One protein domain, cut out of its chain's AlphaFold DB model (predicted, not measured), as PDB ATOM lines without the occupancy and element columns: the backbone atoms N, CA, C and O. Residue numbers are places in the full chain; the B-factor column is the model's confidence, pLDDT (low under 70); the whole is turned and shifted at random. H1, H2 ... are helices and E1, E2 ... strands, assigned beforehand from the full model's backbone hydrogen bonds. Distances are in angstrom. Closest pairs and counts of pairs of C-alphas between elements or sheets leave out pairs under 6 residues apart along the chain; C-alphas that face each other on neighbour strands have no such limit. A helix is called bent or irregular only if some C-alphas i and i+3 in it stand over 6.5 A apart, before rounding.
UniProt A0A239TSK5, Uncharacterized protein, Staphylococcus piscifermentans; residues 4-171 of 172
ATOM      1  N   LEU A   4     214.231 269.236 201.473       82.12
ATOM      2  CA  LEU A   4     215.237 268.668 202.376       82.12
ATOM      3  C   LEU A   4     216.066 269.746 203.076       82.12
ATOM      4  O   LEU A   4     216.353 269.635 204.264       82.12
ATOM      5  N   LYS A   5     216.416 270.820 202.359       83.00
ATOM      6  CA  LYS A   5     217.177 271.927 202.943       83.00
ATOM      7  C   LYS A   5     216.363 272.602 204.040       83.00
ATOM      8  O   LYS A   5     216.904 272.859 205.098       83.00
ATOM      9  N   GLN A   6     215.068 272.826 203.815       82.75
ATOM     10  CA  GLN A   6     214.183 273.402 204.829       82.75
ATOM     11  C   GLN A   6     213.991 272.475 206.038       82.75
ATOM     12  O   GLN A   6     213.890 272.956 207.162       82.75
ATOM     13  N   TYR A   7     213.957 271.159 205.820       88.44
ATOM     14  CA  TYR A   7     213.809 270.173 206.890       88.44
ATOM     15  C   TYR A   7     215.009 270.154 207.848       88.44
ATOM     16  O   TYR A   7     214.838 270.044 209.058       88.44
ATOM     17  N   PHE A   8     216.226 270.286 207.319       89.81
ATOM     18  CA  PHE A   8     217.458 270.262 208.117       89.81
ATOM     19  C   PHE A   8     218.014 271.651 208.453       89.81
ATOM     20  O   PHE A   8     219.084 271.759 209.048       89.81
ATOM     21  N   ASP A   9     217.298 272.719 208.103       87.81
ATOM     22  CA  ASP A   9     217.685 274.097 208.403       87.81
ATOM     23  C   ASP A   9     217.358 274.451 209.864       87.81
ATOM     24  O   ASP A   9     216.425 275.204 210.166       87.81
ATOM     25  N   THR A  10     218.126 273.863 210.783       86.62
ATOM     26  CA  THR A  10     218.006 274.066 212.229       86.62
ATOM     27  C   THR A  10     219.295 274.619 212.845       86.62
ATOM     28  O   THR A  10     220.385 274.397 212.310       86.62
ATOM     29  N   PRO A  11     219.202 275.362 213.965       84.25
ATOM     30  CA  PRO A  11     220.381 275.795 214.708       84.25
ATOM     31  C   PRO A  11     221.261 274.612 215.127       84.25
ATOM     32  O   PRO A  11     220.771 273.534 215.461       84.25
ATOM     33  N   LYS A  12     222.580 274.816 215.156       86.81
ATOM     34  CA  LYS A  12     223.520 273.783 215.605       86.81
ATOM     35  C   LYS A  12     223.345 273.534 217.103       86.81
ATOM     36  O   LYS A  12     223.432 274.467 217.895       86.81
ATOM     37  N   MET A  13     223.159 272.272 217.481       86.38
ATOM     38  CA  MET A  13     222.985 271.847 218.870       86.38
ATOM     39  C   MET A  13     224.002 270.757 219.247       86.38
ATOM     40  O   MET A  13     224.406 269.972 218.384       86.38
ATOM     41  N   PRO A  14     224.429 270.672 220.523       87.50
ATOM     42  CA  PRO A  14     225.304 269.596 220.989       87.50
ATOM     43  C   PRO A  14     224.588 268.238 220.933       87.50
ATOM     44  O   PRO A  14     223.372 268.177 221.081       87.50
ATOM     45  N   LEU A  15     225.328 267.128 220.819       83.19
ATOM     46  CA  LEU A  15     224.744 265.777 220.711       83.19
ATOM     47  C   LEU A  15     223.773 265.429 221.850       83.19
ATOM     48  O   LEU A  15     222.737 264.810 221.617       83.19
ATOM     49  N   ALA A  16     224.061 265.894 223.070       83.19
ATOM     50  CA  ALA A  16     223.185 265.712 224.227       83.19
ATOM     51  C   ALA A  16     221.778 266.308 224.023       83.19
ATOM     52  O   ALA A  16     220.824 265.870 224.662       83.19
ATOM     53  N   PHE A  17     221.616 267.280 223.116       86.50
ATOM     54  CA  PHE A  17     220.313 267.834 222.766       86.50
ATOM     55  C   PHE A  17     219.383 266.774 222.168       86.50
ATOM     56  O   PHE A  17     218.197 266.771 222.501       86.50
ATOM     57  N   TYR A  18     219.921 265.875 221.344       88.88
ATOM     58  CA  TYR A  18     219.169 264.831 220.643       88.88
ATOM     59  C   TYR A  18     218.951 263.574 221.492       88.88
ATOM     60  O   TYR A  18     218.274 262.641 221.063       88.88
ATOM     61  N   TYR A  19     219.484 263.548 222.716       85.88
ATOM     62  CA  TYR A  19     219.238 262.461 223.649       85.88
ATOM     63  C   TYR A  19     217.853 262.613 224.290       85.88
ATOM     64  O   TYR A  19     217.614 263.470 225.147       85.88
ATOM     65  N   THR A  20     216.918 261.766 223.869       88.56
ATOM     66  CA  THR A  20     215.516 261.799 224.303       88.56
ATOM     67  C   THR A  20     215.165 260.538 225.103       88.56
ATOM     68  O   THR A  20     215.881 259.538 225.024       88.56
ATOM     69  N   PRO A  21     214.055 260.525 225.868       87.06
ATOM     70  CA  PRO A  21     213.566 259.301 226.515       87.06
ATOM     71  C   PRO A  21     213.372 258.121 225.543       87.06
ATOM     72  O   PRO A  21     213.480 256.965 225.946       87.06
ATOM     73  N   TYR A  22     213.164 258.408 224.254       91.94
ATOM     74  CA  TYR A  22     213.012 257.403 223.206       91.94
ATOM     75  C   TYR A  22     214.296 256.646 222.882       91.94
ATOM     76  O   TYR A  22     214.207 255.599 222.251       91.94
ATOM     77  N   VAL A  23     215.470 257.098 223.341       90.56
ATOM     78  CA  VAL A  23     216.704 256.307 223.227       90.56
ATOM     79  C   VAL A  23     216.547 254.981 223.967       90.56
ATOM     80  O   VAL A  23     216.802 253.930 223.391       90.56
ATOM     81  N   ALA A  24     216.039 255.007 225.203       89.69
ATOM     82  CA  ALA A  24     215.793 253.788 225.970       89.69
ATOM     83  C   ALA A  24     214.733 252.896 225.301       89.69
ATOM     84  O   ALA A  24     214.893 251.679 225.256       89.69
ATOM     85  N   VAL A  25     213.683 253.499 224.728       93.25
ATOM     86  CA  VAL A  25     212.659 252.767 223.964       93.25
ATOM     87  C   VAL A  25     213.285 252.054 222.767       93.25
ATOM     88  O   VAL A  25     213.072 250.860 222.593       93.25
ATOM     89  N   HIS A  26     214.112 252.745 221.981       94.19
ATOM     90  CA  HIS A  26     214.745 252.143 220.809       94.19
ATOM     91  C   HIS A  26     215.794 251.099 221.176       94.19
ATOM     92  O   HIS A  26     215.906 250.119 220.455       94.19
ATOM     93  N   VAL A  27     216.506 251.236 222.300       93.62
ATOM     94  CA  VAL A  27     217.375 250.161 222.813       93.62
ATOM     95  C   VAL A  27     216.568 248.879 223.024       93.62
ATOM     96  O   VAL A  27     216.974 247.824 222.544       93.62
ATOM     97  N   VAL A  28     215.396 248.968 223.662       94.19
ATOM     98  CA  VAL A  28     214.500 247.811 223.825       94.19
ATOM     99  C   VAL A  28     214.022 247.292 222.468       94.19
ATOM    100  O   VAL A  28     214.079 246.089 222.231       94.19
ATOM    101  N   MET A  29     213.632 248.177 221.544       94.81
ATOM    102  CA  MET A  29     213.221 247.767 220.196       94.81
ATOM    103  C   MET A  29     214.350 247.051 219.439       94.81
ATOM    104  O   MET A  29     214.108 246.018 218.822       94.81
ATOM    105  N   PHE A  30     215.593 247.529 219.514       95.75
ATOM    106  CA  PHE A  30     216.741 246.866 218.896       95.75
ATOM    107  C   PHE A  30     216.990 245.482 219.495       95.75
ATOM    108  O   PHE A  30     217.194 244.535 218.742       95.75
ATOM    109  N   ILE A  31     216.898 245.336 220.821       95.88
ATOM    110  CA  ILE A  31     217.002 244.025 221.478       95.88
ATOM    111  C   ILE A  31     215.906 243.079 220.965       95.88
ATOM    112  O   ILE A  31     216.204 241.940 220.612       95.88
ATOM    113  N   THR A  32     214.658 243.549 220.848       94.69
ATOM    114  CA  THR A  32     213.566 242.722 220.301       94.69
ATOM    115  C   THR A  32     213.803 242.327 218.843       94.69
ATOM    116  O   THR A  32     213.563 241.183 218.483       94.69
ATOM    117  N   LEU A  33     214.357 243.219 218.012       95.25
ATOM    118  CA  LEU A  33     214.678 242.897 216.616       95.25
ATOM    119  C   LEU A  33     215.734 241.795 216.491       95.25
ATOM    120  O   LEU A  33     215.631 240.965 215.588       95.25
ATOM    121  N   VAL A  34     216.739 241.798 217.374       95.38
ATOM    122  CA  VAL A  34     217.762 240.743 217.432       95.38
ATOM    123  C   VAL A  34     217.130 239.419 217.853       95.38
ATOM    124  O   VAL A  34     217.320 238.418 217.170       95.38
ATOM    125  N   ASN A  35     216.348 239.422 218.934       94.75
ATOM    126  CA  ASN A  35     215.732 238.206 219.470       94.75
ATOM    127  C   ASN A  35     214.744 237.560 218.487       94.75
ATOM    128  O   ASN A  35     214.690 236.336 218.386       94.75
ATOM    129  N   ASP A  36     214.009 238.375 217.733       93.88
ATOM    130  CA  ASP A  36     212.989 237.905 216.794       93.88
ATOM    131  C   ASP A  36     213.554 237.559 215.404       93.88
ATOM    132  O   ASP A  36     212.779 237.257 214.494       93.88
ATOM    133  N   ASN A  37     214.878 237.643 215.194       92.12
ATOM    134  CA  ASN A  37     215.513 237.527 213.872       92.12
ATOM    135  C   ASN A  37     214.789 238.372 212.809       92.12
ATOM    136  O   ASN A  37     214.411 237.902 211.731       92.12
ATOM    137  N   ALA A  38     214.531 239.636 213.148       92.62
ATOM    138  CA  ALA A  38     213.687 240.505 212.350       92.62
ATOM    139  C   ALA A  38     214.241 240.739 210.934       92.62
ATOM    140  O   ALA A  38     215.449 240.808 210.708       92.62
ATOM    141  N   SER A  39     213.335 240.934 209.972       95.19
ATOM    142  CA  SER A  39     213.708 241.206 208.583       95.19
ATOM    143  C   SER A  39     214.501 242.509 208.436       95.19
ATOM    144  O   SER A  39     214.324 243.461 209.202       95.19
ATOM    145  N   ALA A  40     215.323 242.593 207.385       94.19
ATOM    146  CA  ALA A  40     216.102 243.792 207.069       94.19
ATOM    147  C   ALA A  40     215.229 245.056 206.955       94.19
ATOM    148  O   ALA A  40     215.641 246.135 207.370       94.19
ATOM    149  N   PHE A  41     213.991 244.922 206.464       94.94
ATOM    150  CA  PHE A  41     213.044 246.035 206.402       94.94
ATOM    151  C   PHE A  41     212.697 246.589 207.792       94.94
ATOM    152  O   PHE A  41     212.715 247.804 207.982       94.94
ATOM    153  N   LYS A  42     212.435 245.720 208.782       94.25
ATOM    154  CA  LYS A  42     212.163 246.154 210.164       94.25
ATOM    155  C   LYS A  42     213.378 246.855 210.772       94.25
ATOM    156  O   LYS A  42     213.219 247.892 211.407       94.25
ATOM    157  N   TRP A  43     214.581 246.337 210.522       94.69
ATOM    158  CA  TRP A  43     215.828 246.982 210.940       94.69
ATOM    159  C   TRP A  43     215.984 248.383 210.355       94.69
ATOM    160  O   TRP A  43     216.173 249.340 211.105       94.69
ATOM    161  N   ILE A  44     215.854 248.518 209.033       95.56
ATOM    162  CA  ILE A  44     215.959 249.807 208.340       95.56
ATOM    163  C   ILE A  44     214.922 250.786 208.889       95.56
ATOM    164  O   ILE A  44     215.264 251.920 209.222       95.56
ATOM    165  N   TRP A  45     213.673 250.345 209.045       94.00
ATOM    166  CA  TRP A  45     212.603 251.176 209.584       94.00
ATOM    167  C   TRP A  45     212.909 251.674 211.000       94.00
ATOM    168  O   TRP A  45     212.787 252.870 211.266       94.00
ATOM    169  N   THR A  46     213.354 250.796 211.901       94.88
ATOM    170  CA  THR A  46     213.689 251.173 213.280       94.88
ATOM    171  C   THR A  46     214.903 252.096 213.342       94.88
ATOM    172  O   THR A  46     214.872 253.067 214.094       94.88
ATOM    173  N   ILE A  47     215.940 251.870 212.529       95.06
ATOM    174  CA  ILE A  47     217.115 252.756 212.471       95.06
ATOM    175  C   ILE A  47     216.725 254.142 211.944       95.06
ATOM    176  O   ILE A  47     217.078 255.153 212.551       95.06
ATOM    177  N   LEU A  48     215.971 254.210 210.843       93.69
ATOM    178  CA  LEU A  48     215.531 255.483 210.268       93.69
ATOM    179  C   LEU A  48     214.618 256.244 211.229       93.69
ATOM    180  O   LEU A  48     214.810 257.441 211.441       93.69
ATOM    181  N   THR A  49     213.667 255.546 211.852       94.69
ATOM    182  CA  THR A  49     212.756 256.136 212.840       94.69
ATOM    183  C   THR A  49     213.527 256.626 214.062       94.69
ATOM    184  O   THR A  49     213.255 257.721 214.548       94.69
ATOM    185  N   PHE A  50     214.539 255.884 214.515       95.38
ATOM    186  CA  PHE A  50     215.388 256.295 215.627       95.38
ATOM    187  C   PHE A  50     216.156 257.579 215.318       95.38
ATOM    188  O   PHE A  50     216.087 258.534 216.093       95.38
ATOM    189  N   LEU A  51     216.879 257.615 214.196       93.62
ATOM    190  CA  LEU A  51     217.730 258.748 213.835       93.62
ATOM    191  C   LEU A  51     216.894 259.996 213.555       93.62
ATOM    192  O   LEU A  51     217.114 261.049 214.159       93.62
ATOM    193  N   LEU A  52     215.908 259.866 212.666       94.31
ATOM    194  CA  LEU A  52     215.094 260.989 212.227       94.31
ATOM    195  C   LEU A  52     214.155 261.447 213.343       94.31
ATOM    196  O   LEU A  52     214.087 262.636 213.633       94.31
ATOM    197  N   GLY A  53     213.513 260.505 214.035       94.62
ATOM    198  CA  GLY A  53     212.634 260.803 215.157       94.62
ATOM    199  C   GLY A  53     213.373 261.434 216.333       94.62
ATOM    200  O   GLY A  53     212.864 262.381 216.923       94.62
ATOM    201  N   SER A  54     214.592 260.993 216.666       93.62
ATOM    202  CA  SER A  54     215.365 261.620 217.754       93.62
ATOM    203  C   SER A  54     215.730 263.058 217.407       93.62
ATOM    204  O   SER A  54     215.616 263.945 218.256       93.62
ATOM    205  N   TYR A  55     216.104 263.302 216.149       93.56
ATOM    206  CA  TYR A  55     216.362 264.641 215.638       93.56
ATOM    207  C   TYR A  55     215.113 265.533 215.724       93.56
ATOM    208  O   TYR A  55     215.161 266.608 216.326       93.56
ATOM    209  N   THR A  56     213.975 265.090 215.188       95.62
ATOM    210  CA  THR A  56     212.761 265.914 215.123       95.62
ATOM    211  C   THR A  56     212.063 266.078 216.460       95.62
ATOM    212  O   THR A  56     211.587 267.171 216.780       95.62
ATOM    213  N   TYR A  57     212.020 265.022 217.270       95.00
ATOM    214  CA  TYR A  57     211.392 265.056 218.581       95.00
ATOM    215  C   TYR A  57     212.162 265.953 219.545       95.00
ATOM    216  O   TYR A  57     211.537 266.622 220.363       95.00
ATOM    217  N   ALA A  58     213.493 266.017 219.454       93.19
ATOM    218  CA  ALA A  58     214.275 266.929 220.285       93.19
ATOM    219  C   ALA A  58     213.857 268.394 220.070       93.19
ATOM    220  O   ALA A  58     213.683 269.128 221.041       93.19
ATOM    221  N   TRP A  59     213.603 268.787 218.820       94.00
ATOM    222  CA  TRP A  59     213.087 270.113 218.479       94.00
ATOM    223  C   TRP A  59     211.636 270.330 218.906       94.00
ATOM    224  O   TRP A  59     211.306 271.391 219.430       94.00
ATOM    225  N   LEU A  60     210.770 269.327 218.731       94.12
ATOM    226  CA  LEU A  60     209.394 269.384 219.236       94.12
ATOM    227  C   LEU A  60     209.364 269.549 220.761       94.12
ATOM    228  O   LEU A  60     208.634 270.387 221.278       94.12
ATOM    229  N   SER A  61     210.165 268.758 221.470       92.75
ATOM    230  CA  SER A  61     210.336 268.822 222.919       92.75
ATOM    231  C   SER A  61     210.766 270.217 223.354       92.75
ATOM    232  O   SER A  61     210.119 270.804 224.218       92.75
ATOM    233  N   ASP A  62     211.795 270.772 222.717       91.88
ATOM    234  CA  ASP A  62     212.300 272.102 223.043       91.88
ATOM    235  C   ASP A  62     211.242 273.193 222.813       91.88
ATOM    236  O   ASP A  62     210.936 273.966 223.721       91.88
ATOM    237  N   TYR A  63     210.572 273.167 221.656       91.94
ATOM    238  CA  TYR A  63     209.467 274.074 221.338       91.94
ATOM    239  C   TYR A  63     208.323 273.998 222.364       91.94
ATOM    240  O   TYR A  63     207.821 275.025 222.825       91.94
ATOM    241  N   MET A  64     207.903 272.790 222.752       92.31
ATOM    242  CA  MET A  64     206.826 272.602 223.730       92.31
ATOM    243  C   MET A  64     207.229 273.080 225.127       92.31
ATOM    244  O   MET A  64     206.399 273.628 225.848       92.31
ATOM    245  N   LEU A  65     208.492 272.898 225.517       89.94
ATOM    246  CA  LEU A  65     209.012 273.377 226.800       89.94
ATOM    247  C   LEU A  65     209.130 274.897 226.861       89.94
ATOM    248  O   LEU A  65     208.975 275.467 227.941       89.94
ATOM    249  N   TYR A  66     209.413 275.517 225.723       88.25
ATOM    250  CA  TYR A  66     209.527 276.957 225.585       88.25
ATOM    251  C   TYR A  66     208.153 277.647 225.549       88.25
ATOM    252  O   TYR A  66     207.962 278.685 226.172       88.25
ATOM    253  N   THR A  67     207.162 277.040 224.887       88.94
ATOM    254  CA  THR A  67     205.830 277.648 224.702       88.94
ATOM    255  C   THR A  67     204.799 277.267 225.764       88.94
ATOM    256  O   THR A  67     203.852 278.017 226.002       88.94
ATOM    257  N   SER A  68     204.926 276.103 226.406       87.88
ATOM    258  CA  SER A  68     203.919 275.629 227.354       87.88
ATOM    259  C   SER A  68     204.185 276.127 228.771       87.88
ATOM    260  O   SER A  68     205.259 275.914 229.327       87.88
ATOM    261  N   GLN A  69     203.157 276.691 229.406       88.19
ATOM    262  CA  GLN A  69     203.156 276.983 230.847       88.19
ATOM    263  C   GLN A  69     202.592 275.823 231.686       88.19
ATOM    264  O   GLN A  69     202.690 275.829 232.910       88.19
ATOM    265  N   ASN A  70     202.019 274.795 231.049       88.94
ATOM    266  CA  ASN A  70     201.389 273.681 231.753       88.94
ATOM    267  C   ASN A  70     202.446 272.692 232.275       88.94
ATOM    268  O   ASN A  70     203.170 272.067 231.497       88.94
ATOM    269  N   GLY A  71     202.504 272.507 233.598       82.19
ATOM    270  CA  GLY A  71     203.493 271.644 234.251       82.19
ATOM    271  C   GLY A  71     203.468 270.183 233.785       82.19
ATOM    272  O   GLY A  71     204.530 269.583 233.630       82.19
ATOM    273  N   PHE A  72     202.293 269.621 233.487       84.50
ATOM    274  CA  PHE A  72     202.158 268.243 233.004       84.50
ATOM    275  C   PHE A  72     202.650 268.085 231.562       84.50
ATOM    276  O   PHE A  72     203.395 267.153 231.260       84.50
ATOM    277  N   VAL A  73     202.314 269.029 230.676       86.88
ATOM    278  CA  VAL A  73     202.828 269.045 229.293       86.88
ATOM    279  C   VAL A  73     204.346 269.179 229.304       86.88
ATOM    280  O   VAL A  73     205.049 268.392 228.670       86.88
ATOM    281  N   ARG A  74     204.876 270.122 230.088       87.94
ATOM    282  CA  ARG A  74     206.323 270.270 230.258       87.94
ATOM    283  C   ARG A  74     206.941 268.990 230.807       87.94
ATOM    284  O   ARG A  74     207.961 268.550 230.288       87.94
ATOM    285  N   TYR A  75     206.306 268.350 231.789       85.38
ATOM    286  CA  TYR A  75     206.767 267.067 232.301       85.38
ATOM    287  C   TYR A  75     206.818 266.010 231.202       85.38
ATOM    288  O   TYR A  75     207.845 265.360 231.098       85.38
ATOM    289  N   ILE A  76     205.808 265.861 230.343       86.88
ATOM    290  CA  ILE A  76     205.834 264.909 229.218       86.88
ATOM    291  C   ILE A  76     207.041 265.168 228.307       86.88
ATOM    292  O   ILE A  76     207.847 264.263 228.081       86.88
ATOM    293  N   PHE A  77     207.203 266.410 227.844       88.69
ATOM    294  CA  PHE A  77     208.220 266.783 226.857       88.69
ATOM    295  C   PHE A  77     209.619 266.990 227.446       88.69
ATOM    296  O   PHE A  77     210.581 267.106 226.694       88.69
ATOM    297  N   MET A  78     209.779 267.009 228.770       84.44
ATOM    298  CA  MET A  78     211.088 267.116 229.413       84.44
ATOM    299  C   MET A  78     212.011 265.963 229.003       84.44
ATOM    300  O   MET A  78     211.647 264.786 229.110       84.44
ATOM    301  N   LYS A  79     213.245 266.315 228.617       74.56
ATOM    302  CA  LYS A  79     214.333 265.363 228.353       74.56
ATOM    303  C   LYS A  79     214.580 264.452 229.559       74.56
ATOM    304  O   LYS A  79     214.231 264.798 230.690       74.56
ATOM    305  N   SER A  80     215.174 263.285 229.301       66.38
ATOM    306  CA  SER A  80     215.467 262.292 230.339       66.38
ATOM    307  C   SER A  80     216.228 262.924 231.509       66.38
ATOM    308  O   SER A  80     217.211 263.636 231.298       66.38
ATOM    309  N   MET A  81     215.756 262.664 232.734       59.88
ATOM    310  CA  MET A  81     216.242 263.288 233.970       59.88
ATOM    311  C   MET A  81     217.758 263.115 234.145       59.88
ATOM    312  O   MET A  81     218.430 264.064 234.531       59.88
ATOM    313  N   ILE A  82     218.294 261.954 233.760       56.62
ATOM    314  CA  ILE A  82     219.705 261.561 233.921       56.62
ATOM    315  C   ILE A  82     220.669 262.446 233.105       56.62
ATOM    316  O   ILE A  82     221.835 262.575 233.458       56.62
ATOM    317  N   PHE A  83     220.189 263.096 232.039       54.00
ATOM    318  CA  PHE A  83     221.033 263.859 231.108       54.00
ATOM    319  C   PHE A  83     220.716 265.352 231.090       54.00
ATOM    320  O   PHE A  83     221.193 266.085 230.220       54.00
ATOM    321  N   ARG A  84     219.905 265.837 232.038       63.34
ATOM    322  CA  ARG A  84     219.696 267.277 232.159       63.34
ATOM    323  C   ARG A  84     220.933 267.908 232.787       63.34
ATOM    324  O   ARG A  84     221.480 267.402 233.763       63.34
ATOM    325  N   ARG A  85     221.333 269.074 232.274       56.84
ATOM    326  CA  ARG A  85     222.422 269.880 232.857       56.84
ATOM    327  C   ARG A  85     222.156 270.238 234.328       56.84
ATOM    328  O   ARG A  85     223.091 270.457 235.084       56.84
ATOM    329  N   ASP A  86     220.885 270.274 234.730       61.28
ATOM    330  CA  ASP A  86     220.433 270.533 236.096       61.28
ATOM    331  C   ASP A  86     220.184 269.255 236.919       61.28
ATOM    332  O   ASP A  86     219.599 269.347 237.996       61.28
ATOM    333  N   PHE A  87     220.632 268.072 236.476       66.69
ATOM    334  CA  PHE A  87     220.420 266.819 237.214       66.69
ATOM    335  C   PHE A  87     220.917 266.908 238.663       66.69
ATOM    336  O   PHE A  87     220.217 266.489 239.579       66.69
ATOM    337  N   GLY A  88     222.063 267.559 238.896       66.56
ATOM    338  CA  GLY A  88     222.555 267.828 240.252       66.56
ATOM    339  C   GLY A  88     221.575 268.646 241.107       66.56
ATOM    340  O   GLY A  88     221.386 268.344 242.284       66.56
ATOM    341  N   ASN A  89     220.880 269.622 240.513       73.62
ATOM    342  CA  ASN A  89     219.836 270.391 241.198       73.62
ATOM    343  C   ASN A  89     218.587 269.541 241.453       73.62
ATOM    344  O   ASN A  89     217.995 269.643 242.523       73.62
ATOM    345  N   VAL A  90     218.205 268.669 240.517       73.19
ATOM    346  CA  VAL A  90     217.089 267.728 240.707       73.19
ATOM    347  C   VAL A  90     217.373 266.777 241.868       73.19
ATOM    348  O   VAL A  90     216.521 266.609 242.741       73.19
ATOM    349  N   VAL A  91     218.577 266.202 241.929       76.25
ATOM    350  CA  VAL A  91     219.012 265.336 243.035       76.25
ATOM    351  C   VAL A  91     218.986 266.108 244.354       76.25
ATOM    352  O   VAL A  91     218.404 265.631 245.327       76.25
ATOM    353  N   LYS A  92     219.542 267.326 244.384       79.00
ATOM    354  CA  LYS A  92     219.558 268.185 245.578       79.00
ATOM    355  C   LYS A  92     218.149 268.538 246.061       79.00
ATOM    356  O   LYS A  92     217.872 268.433 247.255       79.00
ATOM    357  N   ASN A  93     217.253 268.918 245.155       81.00
ATOM    358  CA  ASN A  93     215.868 269.262 245.483       81.00
ATOM    359  C   ASN A  93     215.096 268.039 245.987       81.00
ATOM    360  O   ASN A  93     214.418 268.124 247.006       81.00
ATOM    361  N   THR A  94     215.260 266.889 245.330       77.12
ATOM    362  CA  THR A  94     214.629 265.624 245.740       77.12
ATOM    363  C   THR A  94     215.137 265.177 247.110       77.12
ATOM    364  O   THR A  94     214.356 264.759 247.961       77.12
ATOM    365  N   HIS A  95     216.440 265.316 247.366       80.44
ATOM    366  CA  HIS A  95     217.023 265.035 248.674       80.44
ATOM    367  C   HIS A  95     216.486 265.978 249.758       80.44
ATOM    368  O   HIS A  95     216.140 265.532 250.848       80.44
ATOM    369  N   THR A  96     216.360 267.268 249.442       80.31
ATOM    370  CA  THR A  96     215.832 268.284 250.365       80.31
ATOM    371  C   THR A  96     214.360 268.027 250.696       80.31
ATOM    372  O   THR A  96     213.986 268.094 251.863       80.31
ATOM    373  N   ALA A  97     213.543 267.667 249.703       78.50
ATOM    374  CA  ALA A  97     212.147 267.280 249.900       78.50
ATOM    375  C   ALA A  97     212.028 266.034 250.793       78.50
ATOM    376  O   ALA A  97     211.298 266.044 251.776       78.50
ATOM    377  N   ASN A  98     212.830 264.996 250.534       77.38
ATOM    378  CA  ASN A  98     212.840 263.780 251.356       77.38
ATOM    379  C   ASN A  98     213.330 264.003 252.796       77.38
ATOM    380  O   ASN A  98     213.058 263.167 253.657       77.38
ATOM    381  N   LYS A  99     214.053 265.101 253.051       77.38
ATOM    382  CA  LYS A  99     214.512 265.513 254.384       77.38
ATOM    383  C   LYS A  99     213.430 266.252 255.188       77.38
ATOM    384  O   LYS A  99     213.601 266.446 256.390       77.38
ATOM    385  N   GLN A 100     212.326 266.676 254.562       76.56
ATOM    386  CA  GLN A 100     211.212 267.298 255.289       76.56
ATOM    387  C   GLN A 100     210.589 266.316 256.295       76.56
ATOM    388  O   GLN A 100     210.347 266.696 257.439       76.56
ATOM    389  N   ASP A 101     210.472 265.038 255.922       76.50
ATOM    390  CA  ASP A 101     210.020 263.957 256.807       76.50
ATOM    391  C   ASP A 101     211.200 263.316 257.537       76.50
ATOM    392  O   ASP A 101     211.728 262.271 257.128       76.50
ATOM    393  N   ARG A 102     211.640 263.980 258.612       76.06
ATOM    394  CA  ARG A 102     212.860 263.598 259.326       76.06
ATOM    395  C   ARG A 102     212.770 262.194 259.921       76.06
ATOM    396  O   ARG A 102     211.840 261.878 260.656       76.06
ATOM    397  N   VAL A 103     213.783 261.375 259.653       78.94
ATOM    398  CA  VAL A 103     213.938 260.028 260.211       78.94
ATOM    399  C   VAL A 103     215.145 260.023 261.136       78.94
ATOM    400  O   VAL A 103     216.242 260.426 260.748       78.94
ATOM    401  N   PHE A 104     214.945 259.553 262.363       81.50
ATOM    402  CA  PHE A 104     215.998 259.446 263.366       81.50
ATOM    403  C   PHE A 104     216.319 257.981 263.645       81.50
ATOM    404  O   PHE A 104     215.428 257.135 263.691       81.50
ATOM    405  N   LYS A 105     217.600 257.697 263.865       80.62
ATOM    406  CA  LYS A 105     218.108 256.399 264.295       80.62
ATOM    407  C   LYS A 105     218.709 256.536 265.691       80.62
ATOM    408  O   LYS A 105     219.395 257.516 265.990       80.62
ATOM    409  N   ILE A 106     218.446 255.545 266.535       76.56
ATOM    410  CA  ILE A 106     219.014 255.443 267.880       76.56
ATOM    411  C   ILE A 106     220.191 254.468 267.805       76.56
ATOM    412  O   ILE A 106     220.013 253.303 267.458       76.56
ATOM    413  N   GLU A 107     221.398 254.950 268.097       73.38
ATOM    414  CA  GLU A 107     222.604 254.125 268.240       73.38
ATOM    415  C   GLU A 107     223.150 254.306 269.660       73.38
ATOM    416  O   GLU A 107     223.755 255.330 269.997       73.38
ATOM    417  N   GLY A 108     222.882 253.322 270.524       77.69
ATOM    418  CA  GLY A 108     223.126 253.435 271.964       77.69
ATOM    419  C   GLY A 108     222.299 254.570 272.582       77.69
ATOM    420  O   GLY A 108     221.110 254.687 272.311       77.69
ATOM    421  N   ASN A 109     222.938 255.447 273.363       76.94
ATOM    422  CA  ASN A 109     222.291 256.617 273.984       76.94
ATOM    423  C   ASN A 109     222.263 257.873 273.090       76.94
ATOM    424  O   ASN A 109     221.985 258.969 273.575       76.94
ATOM    425  N   ARG A 110     222.606 257.768 271.799       69.06
ATOM    426  CA  ARG A 110     222.651 258.920 270.886       69.06
ATOM    427  C   ARG A 110     221.556 258.809 269.832       69.06
ATOM    428  O   ARG A 110     221.474 257.816 269.113       69.06
ATOM    429  N   VAL A 111     220.764 259.870 269.703       77.75
ATOM    430  CA  VAL A 111     219.820 260.058 268.596       77.75
ATOM    431  C   VAL A 111     220.548 260.788 267.473       77.75
ATOM    432  O   VAL A 111     221.121 261.857 267.691       77.75
ATOM    433  N   ARG A 112     220.562 260.208 266.271       80.12
ATOM    434  CA  ARG A 112     221.159 260.813 265.073       80.12
ATOM    435  C   ARG A 112     220.167 260.802 263.923       80.12
ATOM    436  O   ARG A 112     219.324 259.918 263.825       80.12
ATOM    437  N   GLU A 113     220.269 261.795 263.051       78.69
ATOM    438  CA  GLU A 113     219.476 261.849 261.825       78.69
ATOM    439  C   GLU A 113     219.955 260.765 260.840       78.69
ATOM    440  O   GLU A 113     221.156 260.638 260.585       78.69
ATOM    441  N   ASP A 114     219.030 259.968 260.300       80.62
ATOM    442  CA  ASP A 114     219.349 258.867 259.390       80.62
ATOM    443  C   ASP A 114     219.495 259.359 257.945       80.62
ATOM    444  O   ASP A 114     218.631 259.181 257.081       80.62
ATOM    445  N   ASN A 115     220.648 259.968 257.675       79.00
ATOM    446  CA  ASN A 115     220.993 260.465 256.344       79.00
ATOM    447  C   ASN A 115     220.989 259.364 255.268       79.00
ATOM    448  O   ASN A 115     220.706 259.650 254.101       79.00
ATOM    449  N   MET A 116     221.262 258.108 255.639       80.38
ATOM    450  CA  MET A 116     221.263 256.983 254.700       80.38
ATOM    451  C   MET A 116     219.851 256.712 254.168       80.38
ATOM    452  O   MET A 116     219.676 256.432 252.979       80.38
ATOM    453  N   THR A 117     218.831 256.852 255.015       80.19
ATOM    454  CA  THR A 117     217.430 256.697 254.607       80.19
ATOM    455  C   THR A 117     217.012 257.753 253.578       80.19
ATOM    456  O   THR A 117     216.362 257.413 252.586       80.19
ATOM    457  N   TYR A 118     217.449 259.009 253.709       79.12
ATOM    458  CA  TYR A 118     217.147 260.046 252.711       79.12
ATOM    459  C   TYR A 118     217.845 259.811 251.373       79.12
ATOM    460  O   TYR A 118     217.257 260.056 250.317       79.12
ATOM    461  N   VAL A 119     219.087 259.319 251.396       81.50
ATOM    462  CA  VAL A 119     219.813 258.937 250.177       81.50
ATOM    463  C   VAL A 119     219.066 257.809 249.465       81.50
ATOM    464  O   VAL A 119     218.756 257.944 248.282       81.50
ATOM    465  N   LYS A 120     218.665 256.754 250.189       84.12
ATOM    466  CA  LYS A 120     217.864 255.649 249.633       84.12
ATOM    467  C   LYS A 120     216.545 256.131 249.023       84.12
ATOM    468  O   LYS A 120     216.253 255.782 247.882       84.12
ATOM    469  N   ARG A 121     215.782 256.974 249.732       82.38
ATOM    470  CA  ARG A 121     214.528 257.572 249.222       82.38
ATOM    471  C   ARG A 121     214.756 258.396 247.954       82.38
ATOM    472  O   ARG A 121     213.991 258.286 247.001       82.38
ATOM    473  N   THR A 122     215.839 259.172 247.917       82.81
ATOM    474  CA  THR A 122     216.204 259.996 246.755       82.81
ATOM    475  C   THR A 122     216.508 259.129 245.537       82.81
ATOM    476  O   THR A 122     215.927 259.344 244.474       82.81
ATOM    477  N   PHE A 123     217.357 258.109 245.692       84.38
ATOM    478  CA  PHE A 123     217.661 257.164 244.614       84.38
ATOM    479  C   PHE A 123     216.412 256.427 244.127       84.38
ATOM    480  O   PHE A 123     216.193 256.327 242.922       84.38
ATOM    481  N   PHE A 124     215.563 255.967 245.048       86.25
ATOM    482  CA  PHE A 124     214.322 255.277 244.708       86.25
ATOM    483  C   PHE A 124     213.352 256.179 243.931       86.25
ATOM    484  O   PHE A 124     212.817 255.767 242.906       86.25
ATOM    485  N   SER A 125     213.189 257.438 244.347       81.81
ATOM    486  CA  SER A 125     212.357 258.416 243.635       81.81
ATOM    487  C   SER A 125     212.867 258.698 242.220       81.81
ATOM    488  O   SER A 125     212.065 258.836 241.295       81.81
ATOM    489  N   ILE A 126     214.187 258.784 242.032       83.69
ATOM    490  CA  ILE A 126     214.793 258.970 240.708       83.69
ATOM    491  C   ILE A 126     214.560 257.726 239.846       83.69
ATOM    492  O   ILE A 126     214.150 257.855 238.695       83.69
ATOM    493  N   ALA A 127     214.759 256.528 240.404       85.12
ATOM    494  CA  ALA A 127     214.519 255.271 239.701       85.12
ATOM    495  C   ALA A 127     213.056 255.152 239.243       85.12
ATOM    496  O   ALA A 127     212.805 254.880 238.069       85.12
ATOM    497  N   ILE A 128     212.093 255.452 240.124       86.25
ATOM    498  CA  ILE A 128     210.670 255.509 239.761       86.25
ATOM    499  C   ILE A 128     210.448 256.511 238.630       86.25
ATOM    500  O   ILE A 128     209.765 256.189 237.662       86.25
ATOM    501  N   ASN A 129     211.029 257.712 238.715       84.44
ATOM    502  CA  ASN A 129     210.838 258.722 237.678       84.44
ATOM    503  C   ASN A 129     211.333 258.242 236.308       84.44
ATOM    504  O   ASN A 129     210.633 258.414 235.311       84.44
ATOM    505  N   VAL A 130     212.500 257.594 236.267       84.38
ATOM    506  CA  VAL A 130     213.066 257.006 235.046       84.38
ATOM    507  C   VAL A 130     212.138 255.929 234.478       84.38
ATOM    508  O   VAL A 130     211.860 255.944 233.280       84.38
ATOM    509  N   VAL A 131     211.605 255.047 235.327       87.94
ATOM    510  CA  VAL A 131     210.660 253.993 234.922       87.94
ATOM    511  C   VAL A 131     209.357 254.590 234.380       87.94
ATOM    512  O   VAL A 131     208.924 254.237 233.285       87.94
ATOM    513  N   VAL A 132     208.761 255.553 235.086       89.00
ATOM    514  CA  VAL A 132     207.548 256.258 234.637       89.00
ATOM    515  C   VAL A 132     207.794 256.956 233.301       89.00
ATOM    516  O   VAL A 132     206.971 256.862 232.393       89.00
ATOM    517  N   LYS A 133     208.940 257.625 233.144       88.00
ATOM    518  CA  LYS A 133     209.337 258.281 231.893       88.00
ATOM    519  C   LYS A 133     209.502 257.299 230.742       88.00
ATOM    520  O   LYS A 133     209.117 257.631 229.624       88.00
ATOM    521  N   PHE A 134     210.048 256.120 231.007       89.75
ATOM    522  CA  PHE A 134     210.177 255.064 230.013       89.75
ATOM    523  C   PHE A 134     208.804 254.574 229.534       89.75
ATOM    524  O   PHE A 134     208.545 254.585 228.332       89.75
ATOM    525  N   PHE A 135     207.890 254.239 230.452       91.44
ATOM    526  CA  PHE A 135     206.531 253.824 230.085       91.44
ATOM    527  C   PHE A 135     205.764 254.921 229.349       91.44
ATOM    528  O   PHE A 135     205.079 254.650 228.365       91.44
ATOM    529  N   LEU A 136     205.916 256.173 229.782       91.19
ATOM    530  CA  LEU A 136     205.297 257.313 229.121       91.19
ATOM    531  C   LEU A 136     205.843 257.510 227.702       91.19
ATOM    532  O   LEU A 136     205.071 257.793 226.792       91.19
ATOM    533  N   ALA A 137     207.148 257.326 227.491       91.50
ATOM    534  CA  ALA A 137     207.744 257.357 226.157       91.50
ATOM    535  C   ALA A 137     207.220 256.211 225.281       91.50
ATOM    536  O   ALA A 137     206.943 256.422 224.107       91.50
ATOM    537  N   PHE A 138     207.014 255.019 225.843       91.56
ATOM    538  CA  PHE A 138     206.409 253.908 225.109       91.56
ATOM    539  C   PHE A 138     204.960 254.219 224.699       91.56
ATOM    540  O   PHE A 138     204.594 254.066 223.536       91.56
ATOM    541  N   LEU A 139     204.150 254.737 225.628       93.12
ATOM    542  CA  LEU A 139     202.757 255.120 225.377       93.12
ATOM    543  C   LEU A 139     202.640 256.253 224.345       93.12
ATOM    544  O   LEU A 139     201.745 256.248 223.505       93.12
ATOM    545  N   LEU A 140     203.554 257.223 224.399       93.19
ATOM    546  CA  LEU A 140     203.567 258.398 223.526       93.19
ATOM    547  C   LEU A 140     204.452 258.223 222.285       93.19
ATOM    548  O   LEU A 140     204.700 259.192 221.567       93.19
ATOM    549  N   TYR A 141     204.867 256.995 221.972       93.94
ATOM    550  CA  TYR A 141     205.600 256.673 220.749       93.94
ATOM    551  C   TYR A 141     204.937 257.187 219.456       93.94
ATOM    552  O   TYR A 141     205.654 257.679 218.583       93.94
ATOM    553  N   PRO A 142     203.594 257.216 219.322       94.94
ATOM    554  CA  PRO A 142     202.961 257.865 218.177       94.94
ATOM    555  C   PRO A 142     203.338 259.346 218.023       94.94
ATOM    556  O   PRO A 142     203.549 259.802 216.904       94.94
ATOM    557  N   ILE A 143     203.505 260.097 219.120       93.81
ATOM    558  CA  ILE A 143     203.939 261.505 219.077       93.81
ATOM    559  C   ILE A 143     205.367 261.610 218.535       93.81
ATOM    560  O   ILE A 143     205.672 262.525 217.769       93.81
ATOM    561  N   PHE A 144     206.239 260.670 218.899       94.88
ATOM    562  CA  PHE A 144     207.598 260.598 218.369       94.88
ATOM    563  C   PHE A 144     207.608 260.402 216.852       94.88
ATOM    564  O   PHE A 144     208.287 261.149 216.151       94.88
ATOM    565  N   ILE A 145     206.788 259.487 216.330       94.94
ATOM    566  CA  ILE A 145     206.637 259.292 214.880       94.94
ATOM    567  C   ILE A 145     206.045 260.545 214.223       94.94
ATOM    568  O   ILE A 145     206.590 261.042 213.242       94.94
ATOM    569  N   ILE A 146     204.962 261.100 214.780       95.50
ATOM    570  CA  ILE A 146     204.311 262.311 214.254       95.50
ATOM    571  C   ILE A 146     205.303 263.477 214.183       95.50
ATOM    572  O   ILE A 146     205.256 264.255 213.228       95.50
ATOM    573  N   SER A 147     206.234 263.572 215.141       95.50
ATOM    574  CA  SER A 147     207.260 264.619 215.173       95.50
ATOM    575  C   SER A 147     208.068 264.702 213.875       95.50
ATOM    576  O   SER A 147     208.406 265.806 213.454       95.50
ATOM    577  N   ILE A 148     208.306 263.566 213.206       96.06
ATOM    578  CA  ILE A 148     209.044 263.486 211.940       96.06
ATOM    579  C   ILE A 148     208.331 264.287 210.849       96.06
ATOM    580  O   ILE A 148     208.971 265.018 210.093       96.06
ATOM    581  N   PHE A 149     207.005 264.181 210.786       94.25
ATOM    582  CA  PHE A 149     206.187 264.809 209.749       94.25
ATOM    583  C   PHE A 149     205.919 266.289 210.033       94.25
ATOM    584  O   PHE A 149     205.925 267.107 209.116       94.25
ATOM    585  N   ILE A 150     205.722 266.658 211.302       94.69
ATOM    586  CA  ILE A 150     205.426 268.050 211.685       94.69
ATOM    587  C   ILE A 150     206.682 268.915 211.854       94.69
ATOM    588  O   ILE A 150     206.566 270.119 212.083       94.69
ATOM    589  N   HIS A 151     207.880 268.336 211.743       95.44
ATOM    590  CA  HIS A 151     209.141 269.022 212.017       95.44
ATOM    591  C   HIS A 151     209.317 270.366 211.288       95.44
ATOM    592  O   HIS A 151     209.615 271.352 211.968       95.44
ATOM    593  N   PRO A 152     209.053 270.491 209.969       92.94
ATOM    594  CA  PRO A 152     209.192 271.777 209.279       92.94
ATOM    595  C   PRO A 152     208.291 272.875 209.858       92.94
ATOM    596  O   PRO A 152     208.681 274.040 209.918       92.94
ATOM    597  N   ILE A 153     207.091 272.500 210.315       92.50
ATOM    598  CA  ILE A 153     206.133 273.421 210.936       92.50
ATOM    599  C   ILE A 153     206.673 273.890 212.290       92.50
ATOM    600  O   ILE A 153     206.628 275.084 212.585       92.50
ATOM    601  N   ILE A 154     207.206 272.969 213.098       93.06
ATOM    602  CA  ILE A 154     207.784 273.282 214.411       93.06
ATOM    603  C   ILE A 154     208.967 274.239 214.273       93.06
ATOM    604  O   ILE A 154     208.999 275.256 214.958       93.06
ATOM    605  N   ILE A 155     209.897 273.968 213.355       93.12
ATOM    606  CA  ILE A 155     211.065 274.832 213.142       93.12
ATOM    607  C   ILE A 155     210.659 276.221 212.662       93.12
ATOM    608  O   ILE A 155     211.205 277.213 213.144       93.12
ATOM    609  N   LYS A 156     209.669 276.317 211.767       91.00
ATOM    610  CA  LYS A 156     209.137 277.614 211.335       91.00
ATOM    611  C   LYS A 156     208.601 278.418 212.524       91.00
ATOM    612  O   LYS A 156     209.012 279.559 212.712       91.00
ATOM    613  N   LYS A 157     207.755 277.808 213.362       91.25
ATOM    614  CA  LYS A 157     207.202 278.462 214.562       91.25
ATOM    615  C   LYS A 157     208.284 278.851 215.568       91.25
ATOM    616  O   LYS A 157     208.208 279.920 216.160       91.25
ATOM    617  N   TYR A 158     209.293 278.002 215.745       88.75
ATOM    618  CA  TYR A 158     210.414 278.272 216.640       88.75
ATOM    619  C   TYR A 158     211.222 279.496 216.184       88.75
ATOM    620  O   TYR A 158     211.503 280.383 216.983       88.75
ATOM    621  N   LYS A 159     211.536 279.592 214.883       87.88
ATOM    622  CA  LYS A 159     212.233 280.753 214.302       87.88
ATOM    623  C   LYS A 159     211.411 282.040 214.420       87.88
ATOM    624  O   LYS A 159     211.962 283.079 214.765       87.88
ATOM    625  N   GLU A 160     210.103 281.973 214.169       89.56
ATOM    626  CA  GLU A 160     209.201 283.124 214.323       89.56
ATOM    627  C   GLU A 160     209.155 283.643 215.765       89.56
ATOM    628  O   GLU A 160     209.134 284.852 215.977       89.56
ATOM    629  N   LEU A 161     209.156 282.747 216.755       87.44
ATOM    630  CA  LEU A 161     209.201 283.131 218.167       87.44
ATOM    631  C   LEU A 161     210.524 283.801 218.536       87.44
ATOM    632  O   LEU A 161     210.502 284.878 219.123       87.44
ATOM    633  N   ALA A 162     211.652 283.210 218.137       84.44
ATOM    634  CA  ALA A 162     212.973 283.770 218.413       84.44
ATOM    635  C   ALA A 162     213.130 285.188 217.830       84.44
ATOM    636  O   ALA A 162     213.592 286.092 218.520       84.44
ATOM    637  N   LEU A 163     212.665 285.406 216.594       86.00
ATOM    638  CA  LEU A 163     212.684 286.729 215.957       86.00
ATOM    639  C   LEU A 163     211.813 287.754 216.697       86.00
ATOM    640  O   LEU A 163     212.200 288.913 216.821       86.00
ATOM    641  N   ARG A 164     210.640 287.346 217.199       86.06
ATOM    642  CA  ARG A 164     209.765 288.232 217.983       86.06
ATOM    643  C   ARG A 164     210.406 288.638 219.306       86.06
ATOM    644  O   ARG A 164     210.271 289.788 219.708       86.06
ATOM    645  N   GLU A 165     211.089 287.720 219.983       84.50
ATOM    646  CA  GLU A 165     211.802 288.045 221.223       84.50
ATOM    647  C   GLU A 165     212.981 288.983 220.983       84.50
ATOM    648  O   GLU A 165     213.155 289.930 221.743       84.50
ATOM    649  N   GLU A 166     213.737 288.780 219.903       81.62
ATOM    650  CA  GLU A 166     214.824 289.682 219.510       81.62
ATOM    651  C   GLU A 166     214.295 291.099 219.228       81.62
ATOM    652  O   GLU A 166     214.837 292.082 219.727       81.62
ATOM    653  N   GLN A 167     213.177 291.213 218.504       78.69
ATOM    654  CA  GLN A 167     212.531 292.500 218.221       78.69
ATOM    655  C   GLN A 167     211.987 293.188 219.478       78.69
ATOM    656  O   GLN A 167     212.173 294.391 219.640       78.69
ATOM    657  N   ASN A 168     211.347 292.439 220.379       77.38
ATOM    658  CA  ASN A 168     210.805 292.987 221.624       77.38
ATOM    659  C   ASN A 168     211.912 293.366 222.622       77.38
ATOM    660  O   ASN A 168     211.744 294.316 223.381       77.38
ATOM    661  N   GLY A 169     213.039 292.647 222.618       65.69
ATOM    662  CA  GLY A 169     214.207 292.945 223.446       65.69
ATOM    663  C   GLY A 169     215.024 294.147 222.962       65.69
ATOM    664  O   GLY A 169     215.678 294.783 223.775       65.69
ATOM    665  N   MET A 170     214.964 294.494 221.671       57.00
ATOM    666  CA  MET A 170     215.573 295.721 221.122       57.00
ATOM    667  C   MET A 170     214.723 296.986 221.337       57.00
ATOM    668  O   MET A 170     215.196 298.087 221.067       57.00
ATOM    669  N   GLN A 171     213.467 296.844 221.771       50.72
ATOM    670  CA  GLN A 171     212.556 297.961 222.063       50.72
ATOM    671  C   GLN A 171     212.531 298.364 223.552       50.72
ATOM    672  O   GLN A 171     211.775 299.269 223.912       50.72
TER     673      GLN A 171
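This is residues 4 to 171 of the 172 residues of an uncharacterized protein of Staphylococcus piscifermentans (UniProt A0A239TSK5). Picture a flat, loose T of helices: its stem is the long helix H7, with H6 packed on part of it and the small strand hairpin E1 and E2 at the far end, and its crossbar is built round the kinked helix H4. On one side of the stem H3 and H4 make a helical hairpin; arm H8a crosses H4, and arm H8b runs out on the other side, where residues 162 to 171 stick out. The printed part has 168 residues, mostly helix, in the order H1 H2 H3 H4 H5 H6 E1 E2 H7 H8, and its sheet E1 - E2 is antiparallel. The whole is loose, with a radius of gyration of the C-alphas of 20.9 A and spans of 73 by 61 by 25 A.

Look first at the hairpin of E1, residues 104 to 107, and E2, residues 110 to 113: N 105 and O 112 are within hydrogen-bond range at 2.8 A. Next, residues 118 to 126 of H7, residues 115 to 139, touch H6, residues 87 to 98, at a steep tilt of 60 degrees, closest at C-alphas 95 and 122, 5.5 A. Farther along, H7 touches H3, residues 22 to 35, between residues 134 to 138 and 22 to 25 alone, closest at C-alphas 137 and 22, 6.0 A. The hub is H4, residues 40 to 67, with a kink of 33 degrees near residue 55; its residues 42 to 54 touch H3 at a shallow tilt of 11 degrees, opposite ways, closest at C-alphas 50 and 26, 6.7 A. H8, residues 141 to 169, was assigned as one helix by its hydrogen bonds but is bent, with C-alphas 149 and 152 7.6 A apart. Its arm H8a, residues 141 to 149, touches residues 49 to 60 of H4, about perpendicular at 85 degrees, closest at C-alphas 147 and 57, 5.4 A. Residues 154 to 158 of H8b, residues 152 to 169, touch residues 59 to 63 of H4, closest at C-alphas 158 and 63, 6.4 A. H5, residues 71 to 77, and H2, residues 15 to 18, also touch H4, closest at C-alphas 77 and 61, 4.9 A, and 18 and 58, 5.3 A. H1, residues 4 to 8, is close to H8b but not clearly touching. O i to N i+4 pairs are within hydrogen-bond range throughout H1, H3, H5, H6, H7 and H8b, in 23 of 24 in H4 and 3 of 5 in H8a; H2 is too short for one.

Find C-alpha 4 at (215.237, 268.668, 202.376), where H1 begins. H4 runs 39.5 A, H7 36.3 A and H8b 26.0 A, to C-alpha 169 at (214.207, 292.945, 223.446).

The printed part has no cut and no long link. Confidence is under 70 at residues 80 to 88, 110 and 169 to 171.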